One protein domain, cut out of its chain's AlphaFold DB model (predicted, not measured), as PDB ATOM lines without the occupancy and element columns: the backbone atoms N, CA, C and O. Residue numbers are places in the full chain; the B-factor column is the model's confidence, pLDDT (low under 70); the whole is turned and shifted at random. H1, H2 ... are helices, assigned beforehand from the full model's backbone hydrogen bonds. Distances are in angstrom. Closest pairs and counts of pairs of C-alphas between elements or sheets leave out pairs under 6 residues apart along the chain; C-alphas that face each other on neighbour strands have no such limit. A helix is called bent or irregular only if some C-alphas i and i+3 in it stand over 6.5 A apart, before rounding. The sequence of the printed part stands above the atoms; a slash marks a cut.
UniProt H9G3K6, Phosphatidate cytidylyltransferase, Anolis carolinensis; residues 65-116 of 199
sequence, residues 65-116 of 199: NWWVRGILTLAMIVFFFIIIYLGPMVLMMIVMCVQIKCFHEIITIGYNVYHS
ATOM      1  N   ASN A  65       7.915   1.590 -21.932       82.44
ATOM      2  CA  ASN A  65       6.873   2.551 -22.322       82.44
ATOM      3  C   ASN A  65       5.609   2.425 -21.462       82.44
ATOM      4  O   ASN A  65       5.014   3.425 -21.065       82.44
ATOM      5  N   TRP A  66       5.212   1.188 -21.159       85.94
ATOM      6  CA  TRP A  66       4.066   0.911 -20.293       85.94
ATOM      7  C   TRP A  66       4.355   1.332 -18.847       85.94
ATOM      8  O   TRP A  66       3.512   1.950 -18.202       85.94
ATOM      9  N   TRP A  67       5.583   1.093 -18.379       86.12
ATOM     10  CA  TRP A  67       6.049   1.503 -17.058       86.12
ATOM     11  C   TRP A  67       6.174   3.022 -16.919       86.12
ATOM     12  O   TRP A  67       5.713   3.578 -15.930       86.12
ATOM     13  N   VAL A  68       6.728   3.717 -17.919       85.56
ATOM     14  CA  VAL A  68       6.781   5.190 -17.973       85.56
ATOM     15  C   VAL A  68       5.377   5.780 -17.914       85.56
ATOM     16  O   VAL A  68       5.120   6.722 -17.169       85.56
ATOM     17  N   ARG A  69       4.439   5.196 -18.660       88.75
ATOM     18  CA  ARG A  69       3.049   5.641 -18.659       88.75
ATOM     19  C   ARG A  69       2.373   5.401 -17.305       88.75
ATOM     20  O   ARG A  69       1.620   6.261 -16.867       88.75
ATOM     21  N   GLY A  70       2.672   4.286 -16.634       91.81
ATOM     22  CA  GLY A  70       2.147   3.970 -15.302       91.81
ATOM     23  C   GLY A  70       2.752   4.816 -14.179       91.81
ATOM     24  O   GLY A  70       2.024   5.311 -13.324       91.81
ATOM     25  N   ILE A  71       4.071   5.033 -14.182       90.62
ATOM     26  CA  ILE A  71       4.730   5.836 -13.146       90.62
ATOM     27  C   ILE A  71       4.348   7.315 -13.260       90.62
ATOM     28  O   ILE A  71       4.190   7.964 -12.237       90.62
ATOM     29  N   LEU A  72       4.123   7.842 -14.472       89.62
ATOM     30  CA  LEU A  72       3.667   9.223 -14.665       89.62
ATOM     31  C   LEU A  72       2.246   9.447 -14.143       89.62
ATOM     32  O   LEU A  72       1.988  10.455 -13.485       89.62
ATOM     33  N   THR A  73       1.321   8.518 -14.401       92.19
ATOM     34  CA  THR A  73      -0.048   8.633 -13.877       92.19
ATOM     35  C   THR A  73      -0.082   8.440 -12.364       92.19
ATOM     36  O   THR A  73      -0.781   9.182 -11.676       92.19
ATOM     37  N   LEU A  74       0.715   7.507 -11.830       93.38
ATOM     38  CA  LEU A  74       0.890   7.339 -10.387       93.38
ATOM     39  C   LEU A  74       1.495   8.600  -9.752       93.38
ATOM     40  O   LEU A  74       1.005   9.058  -8.726       93.38
ATOM     41  N   ALA A  75       2.513   9.201 -10.371       92.50
ATOM     42  CA  ALA A  75       3.138  10.424  -9.879       92.50
ATOM     43  C   ALA A  75       2.143  11.593  -9.829       92.50
ATOM     44  O   ALA A  75       2.092  12.293  -8.823       92.50
ATOM     45  N   MET A  76       1.302  11.763 -10.856       89.88
ATOM     46  CA  MET A  76       0.227  12.766 -10.854       89.88
ATOM     47  C   MET A  76      -0.781  12.532  -9.714       89.88
ATOM     48  O   MET A  76      -1.170  13.489  -9.047       89.88
ATOM     49  N   ILE A  77      -1.168  11.272  -9.449       93.56
ATOM     50  CA  ILE A  77      -2.110  10.934  -8.365       93.56
ATOM     51  C   ILE A  77      -1.499  11.219  -6.986       93.56
ATOM     52  O   ILE A  77      -2.131  11.857  -6.147       93.56
ATOM     53  N   VAL A  78      -0.255  10.787  -6.755       93.88
ATOM     54  CA  VAL A  78       0.444  10.956  -5.473       93.88
ATOM     55  C   VAL A  78       0.693  12.436  -5.203       93.88
ATOM     56  O   VAL A  78       0.423  12.915  -4.105       93.88
ATOM     57  N   PHE A  79       1.134  13.177  -6.218       89.56
ATOM     58  CA  PHE A  79       1.326  14.619  -6.136       89.56
ATOM     59  C   PHE A  79       0.037  15.338  -5.728       89.56
ATOM     60  O   PHE A  79       0.060  16.171  -4.826       89.56
ATOM     61  N   PHE A  80      -1.103  14.964  -6.308       89.19
ATOM     62  CA  PHE A  80      -2.395  15.550  -5.958       89.19
ATOM     63  C   PHE A  80      -2.780  15.319  -4.486       89.19
ATOM     64  O   PHE A  80      -3.187  16.259  -3.804       89.19
ATOM     65  N   PHE A  81      -2.589  14.102  -3.962       91.38
ATOM     66  CA  PHE A  81      -2.849  13.811  -2.546       91.38
ATOM     67  C   PHE A  81      -1.917  14.577  -1.600       91.38
ATOM     68  O   PHE A  81      -2.381  15.100  -0.587       91.38
ATOM     69  N   ILE A  82      -0.627  14.691  -1.940       89.56
ATOM     70  CA  ILE A  82       0.349  15.475  -1.166       89.56
ATOM     71  C   ILE A  82      -0.097  16.937  -1.086       89.56
ATOM     72  O   ILE A  82      -0.093  17.530  -0.009       89.56
ATOM     73  N   ILE A  83      -0.527  17.509  -2.207       87.06
ATOM     74  CA  ILE A  83      -0.972  18.899  -2.250       87.06
ATOM     75  C   ILE A  83      -2.205  19.130  -1.371       87.06
ATOM     76  O   ILE A  83      -2.246  20.104  -0.621       87.06
ATOM     77  N   ILE A  84      -3.194  18.235  -1.431       88.44
ATOM     78  CA  ILE A  84      -4.383  18.337  -0.576       88.44
ATOM     79  C   ILE A  84      -3.999  18.230   0.904       88.44
ATOM     80  O   ILE A  84      -4.543  18.970   1.722       88.44
ATOM     81  N   TYR A  85      -3.042  17.364   1.252       88.56
ATOM     82  CA  TYR A  85      -2.588  17.189   2.632       88.56
ATOM     83  C   TYR A  85      -1.870  18.428   3.194       88.56
ATOM     84  O   TYR A  85      -2.066  18.773   4.355       88.56
ATOM     85  N   LEU A  86      -1.071  19.126   2.377       82.75
ATOM     86  CA  LEU A  86      -0.363  20.348   2.793       82.75
ATOM     87  C   LEU A  86      -1.256  21.608   2.762       82.75
ATOM     88  O   LEU A  86      -0.849  22.671   3.233       82.75
ATOM     89  N   GLY A  87      -2.481  21.490   2.245       83.88
ATOM     90  CA  GLY A  87      -3.482  22.549   2.242       83.88
ATOM     91  C   GLY A  87      -3.371  23.545   1.075       83.88
ATOM     92  O   GLY A  87      -2.487  23.457   0.218       83.88
ATOM     93  N   PRO A  88      -4.282  24.536   1.023       78.31
ATOM     94  CA  PRO A  88      -4.430  25.444  -0.119       78.31
ATOM     95  C   PRO A  88      -3.223  26.366  -0.363       78.31
ATOM     96  O   PRO A  88      -3.038  26.832  -1.485       78.31
ATOM     97  N   MET A  89      -2.351  26.582   0.629       78.12
ATOM     98  CA  MET A  89      -1.120  27.374   0.462       78.12
ATOM     99  C   MET A  89      -0.138  26.728  -0.523       78.12
ATOM    100  O   MET A  89       0.494  27.417  -1.323       78.12
ATOM    101  N   VAL A  90      -0.036  25.398  -0.512       85.25
ATOM    102  CA  VAL A  90       0.856  24.677  -1.428       85.25
ATOM    103  C   VAL A  90       0.288  24.639  -2.844       85.25
ATOM    104  O   VAL A  90       1.059  24.748  -3.798       85.25
ATOM    105  N   LEU A  91      -1.043  24.603  -2.999       84.88
ATOM    106  CA  LEU A  91      -1.688  24.799  -4.305       84.88
ATOM    107  C   LEU A  91      -1.290  26.139  -4.924       84.88
ATOM    108  O   LEU A  91      -0.891  26.175  -6.087       84.88
ATOM    109  N   MET A  92      -1.343  27.220  -4.144       83.31
ATOM    110  CA  MET A  92      -0.981  28.550  -4.632       83.31
ATOM    111  C   MET A  92       0.499  28.617  -5.048       83.31
ATOM    112  O   MET A  92       0.802  29.117  -6.134       83.31
ATOM    113  N   MET A  93       1.420  28.065  -4.248       82.94
ATOM    114  CA  MET A  93       2.851  28.005  -4.603       82.94
ATOM    115  C   MET A  93       3.110  27.200  -5.878       82.94
ATOM    116  O   MET A  93       3.889  27.612  -6.734       82.94
ATOM    117  N   ILE A  94       2.455  26.053  -6.037       87.81
ATOM    118  CA  ILE A  94       2.654  25.192  -7.208       87.81
ATOM    119  C   ILE A  94       2.130  25.866  -8.474       87.81
ATOM    120  O   ILE A  94       2.804  25.837  -9.504       87.81
ATOM    121  N   VAL A  95       0.977  26.532  -8.392       86.31
ATOM    122  CA  VAL A  95       0.452  27.347  -9.493       86.31
ATOM    123  C   VAL A  95       1.443  28.454  -9.857       86.31
ATOM    124  O   VAL A  95       1.700  28.666 -11.040       86.31
ATOM    125  N   MET A  96       2.075  29.097  -8.871       85.19
ATOM    126  CA  MET A  96       3.122  30.088  -9.123       85.19
ATOM    127  C   MET A  96       4.345  29.492  -9.836       85.19
ATOM    128  O   MET A  96       4.845  30.075 -10.799       85.19
ATOM    129  N   CYS A  97       4.814  28.312  -9.426       86.88
ATOM    130  CA  CYS A  97       5.924  27.632 -10.095       86.88
ATOM    131  C   CYS A  97       5.591  27.270 -11.550       86.88
ATOM    132  O   CYS A  97       6.423  27.463 -12.440       86.88
ATOM    133  N   VAL A  98       4.372  26.780 -11.805       88.50
ATOM    134  CA  VAL A  98       3.892  26.471 -13.160       88.50
ATOM    135  C   VAL A  98       3.823  27.740 -14.005       88.50
ATOM    136  O   VAL A  98       4.325  27.742 -15.126       88.50
ATOM    137  N   GLN A  99       3.297  28.840 -13.458       85.94
ATOM    138  CA  GLN A  99       3.284  30.138 -14.135       85.94
ATOM    139  C   GLN A  99       4.703  30.550 -14.548       85.94
ATOM    140  O   GLN A  99       4.937  30.818 -15.722       85.94
ATOM    141  N   ILE A 100       5.680  30.520 -13.636       84.50
ATOM    142  CA  ILE A 100       7.073  30.889 -13.946       84.50
ATOM    143  C   ILE A 100       7.665  29.998 -15.049       84.50
ATOM    144  O   ILE A 100       8.314  30.512 -15.961       84.50
ATOM    145  N   LYS A 101       7.422  28.682 -15.009       85.19
ATOM    146  CA  LYS A 101       7.922  27.747 -16.032       85.19
ATOM    147  C   LYS A 101       7.291  27.986 -17.402       85.19
ATOM    148  O   LYS A 101       8.031  28.096 -18.377       85.19
ATOM    149  N   CYS A 102       5.971  28.151 -17.471       84.06
ATOM    150  CA  CYS A 102       5.290  28.489 -18.718       84.06
ATOM    151  C   CYS A 102       5.813  29.819 -19.277       84.06
ATOM    152  O   CYS A 102       6.199  29.903 -20.436       84.06
ATOM    153  N   PHE A 103       5.921  30.864 -18.456       78.25
ATOM    154  CA  PHE A 103       6.426  32.152 -18.930       78.25
ATOM    155  C   PHE A 103       7.883  32.092 -19.394       78.25
ATOM    156  O   PHE A 103       8.220  32.732 -20.387       78.25
ATOM    157  N   HIS A 104       8.741  31.318 -18.730       81.12
ATOM    158  CA  HIS A 104      10.121  31.124 -19.168       81.12
ATOM    159  C   HIS A 104      10.192  30.486 -20.560       81.12
ATOM    160  O   HIS A 104      10.939  30.949 -21.424       81.12
ATOM    161  N   GLU A 105       9.382  29.460 -20.806       83.00
ATOM    162  CA  GLU A 105       9.285  28.794 -22.104       83.00
ATOM    163  C   GLU A 105       8.745  29.743 -23.186       83.00
ATOM    164  O   GLU A 105       9.331  29.873 -24.261       83.00
ATOM    165  N   ILE A 106       7.700  30.510 -22.865       81.62
ATOM    166  CA  ILE A 106       7.075  31.464 -23.788       81.62
ATOM    167  C   ILE A 106       8.029  32.621 -24.127       81.62
ATOM    168  O   ILE A 106       8.127  33.019 -25.288       81.62
ATOM    169  N   ILE A 107       8.786  33.137 -23.152       76.31
ATOM    170  CA  ILE A 107       9.833  34.148 -23.370       76.31
ATOM    171  C   ILE A 107      10.959  33.580 -24.234       76.31
ATOM    172  O   ILE A 107      11.475  34.283 -25.099       76.31
ATOM    173  N   THR A 108      11.341  32.323 -24.012       74.00
ATOM    174  CA  THR A 108      12.420  31.660 -24.756       74.00
ATOM    175  C   THR A 108      12.042  31.476 -26.227       74.00
ATOM    176  O   THR A 108      12.823  31.811 -27.117       74.00
ATOM    177  N   ILE A 109      10.811  31.040 -26.500       81.12
ATOM    178  CA  ILE A 109      10.281  30.896 -27.862       81.12
ATOM    179  C   ILE A 109      10.080  32.272 -28.515       81.12
ATOM    180  O   ILE A 109      10.494  32.491 -29.656       81.12
ATOM    181  N   GLY A 110       9.497  33.226 -27.783       74.25
ATOM    182  CA  GLY A 110       9.289  34.595 -28.252       74.25
ATOM    183  C   GLY A 110      10.599  35.318 -28.564       74.25
ATOM    184  O   GLY A 110      10.671  36.058 -29.541       74.25
ATOM    185  N   TYR A 111      11.656  35.051 -27.796       66.25
ATOM    186  CA  TYR A 111      13.000  35.578 -28.025       66.25
ATOM    187  C   TYR A 111      13.614  35.063 -29.330       66.25
ATOM    188  O   TYR A 111      14.181  35.852 -30.084       66.25
ATOM    189  N   ASN A 112      13.450  33.772 -29.627       66.81
ATOM    190  CA  ASN A 112      13.952  33.172 -30.863       66.81
ATOM    191  C   ASN A 112      13.256  33.747 -32.115       66.81
ATOM    192  O   ASN A 112      13.886  33.949 -33.148       66.81
ATOM    193  N   VAL A 113      11.966  34.083 -32.010       64.19
ATOM    194  CA  VAL A 113      11.173  34.700 -33.093       64.19
ATOM    195  C   VAL A 113      11.478  36.195 -33.277       64.19
ATOM    196  O   VAL A 113      11.376  36.716 -34.386       64.19
ATOM    197  N   TYR A 114      11.877  36.899 -32.215       53.25
ATOM    198  CA  TYR A 114      12.153  38.344 -32.229       53.25
ATOM    199  C   TYR A 114      13.632  38.711 -32.390       53.25
ATOM    200  O   TYR A 114      13.999  39.865 -32.161       53.25
ATOM    201  N   HIS A 115      14.471  37.768 -32.825       57.16
ATOM    202  CA  HIS A 115      15.919  37.947 -32.984       57.16
ATOM    203  C   HIS A 115      16.319  39.209 -33.788       57.16
ATOM    204  O   HIS A 115      17.401  39.749 -33.593       57.16
ATOM    205  N   SER A 116      15.422  39.759 -34.614       49.03
ATOM    206  CA  SER A 116      15.636  41.003 -35.372       49.03
ATOM    207  C   SER A 116      15.469  42.319 -34.582       49.03
ATOM    208  O   SER A 116      15.662  43.392 -35.153       49.03
TER     209      SER A 116
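AT A GLANCE: This is residues 65 to 116 of the 199 residues of the protein "Phosphatidate cytidylyltransferase" of Anolis carolinensis (UniProt H9G3K6). Two long helices, H1 and then H2, meet near their ends in an open V, with the one-residue link at Gly 87 as its point and no named element in the gap between the arms. H2 is the longer arm, and residues 114 to 116 follow it as a short tail. The printed part has 52 residues, 48 of them in the two named helices, with no named strand; the class is all helix. The whole is extended, with a radius of gyration of the C-alphas of 16.1 A, and flat, spanning 47 by 35 by 6 A.

HOW THE PARTS SIT: H1, residues 65 to 86, and H2, residues 88 to 113, run opposite ways at a steep tilt of 50 degrees. They touch only at the corner by their tight link, and only just, with 3 pairs of C-alphas within 8 A. The closest C-alphas of the two helices are those of Ile 83 and Val 90, 6.1 A apart. H1 touches H2 with residues 83 to 84 alone, and H2 touches H1 with residues 90 to 91 alone. The helix centres are 20.6 A apart. Residues 65 to 79 of H1 stand free, and so do residues 95 to 116, of which 95 to 113 belong to H2. In both H1 and H2 every O i to N i+4 pair is within hydrogen-bond range.

IN THESE COORDINATES: H1 begins at C-alpha 65, at (6.873, 2.551, -22.322), and ends at C-alpha 86, at (-0.363, 20.348, 2.793), 31.6 A away. H2 measures 37.6 A from C-alpha 88, at (-4.430, 25.444, -0.119), to C-alpha 113, at (11.173, 34.700, -33.093). Neither helix is bent.

THE WHOLE: The two C-alphas farthest apart are those of Tyr 85 and Ser 116, at 48.4 A. The first and last printed C-alphas, those of Asn 65 and Ser 116, are 41.5 A apart. The printed part has no cut. The mean pLDDT of the printed part is 82.7, and residues 111 to 116 are under 70.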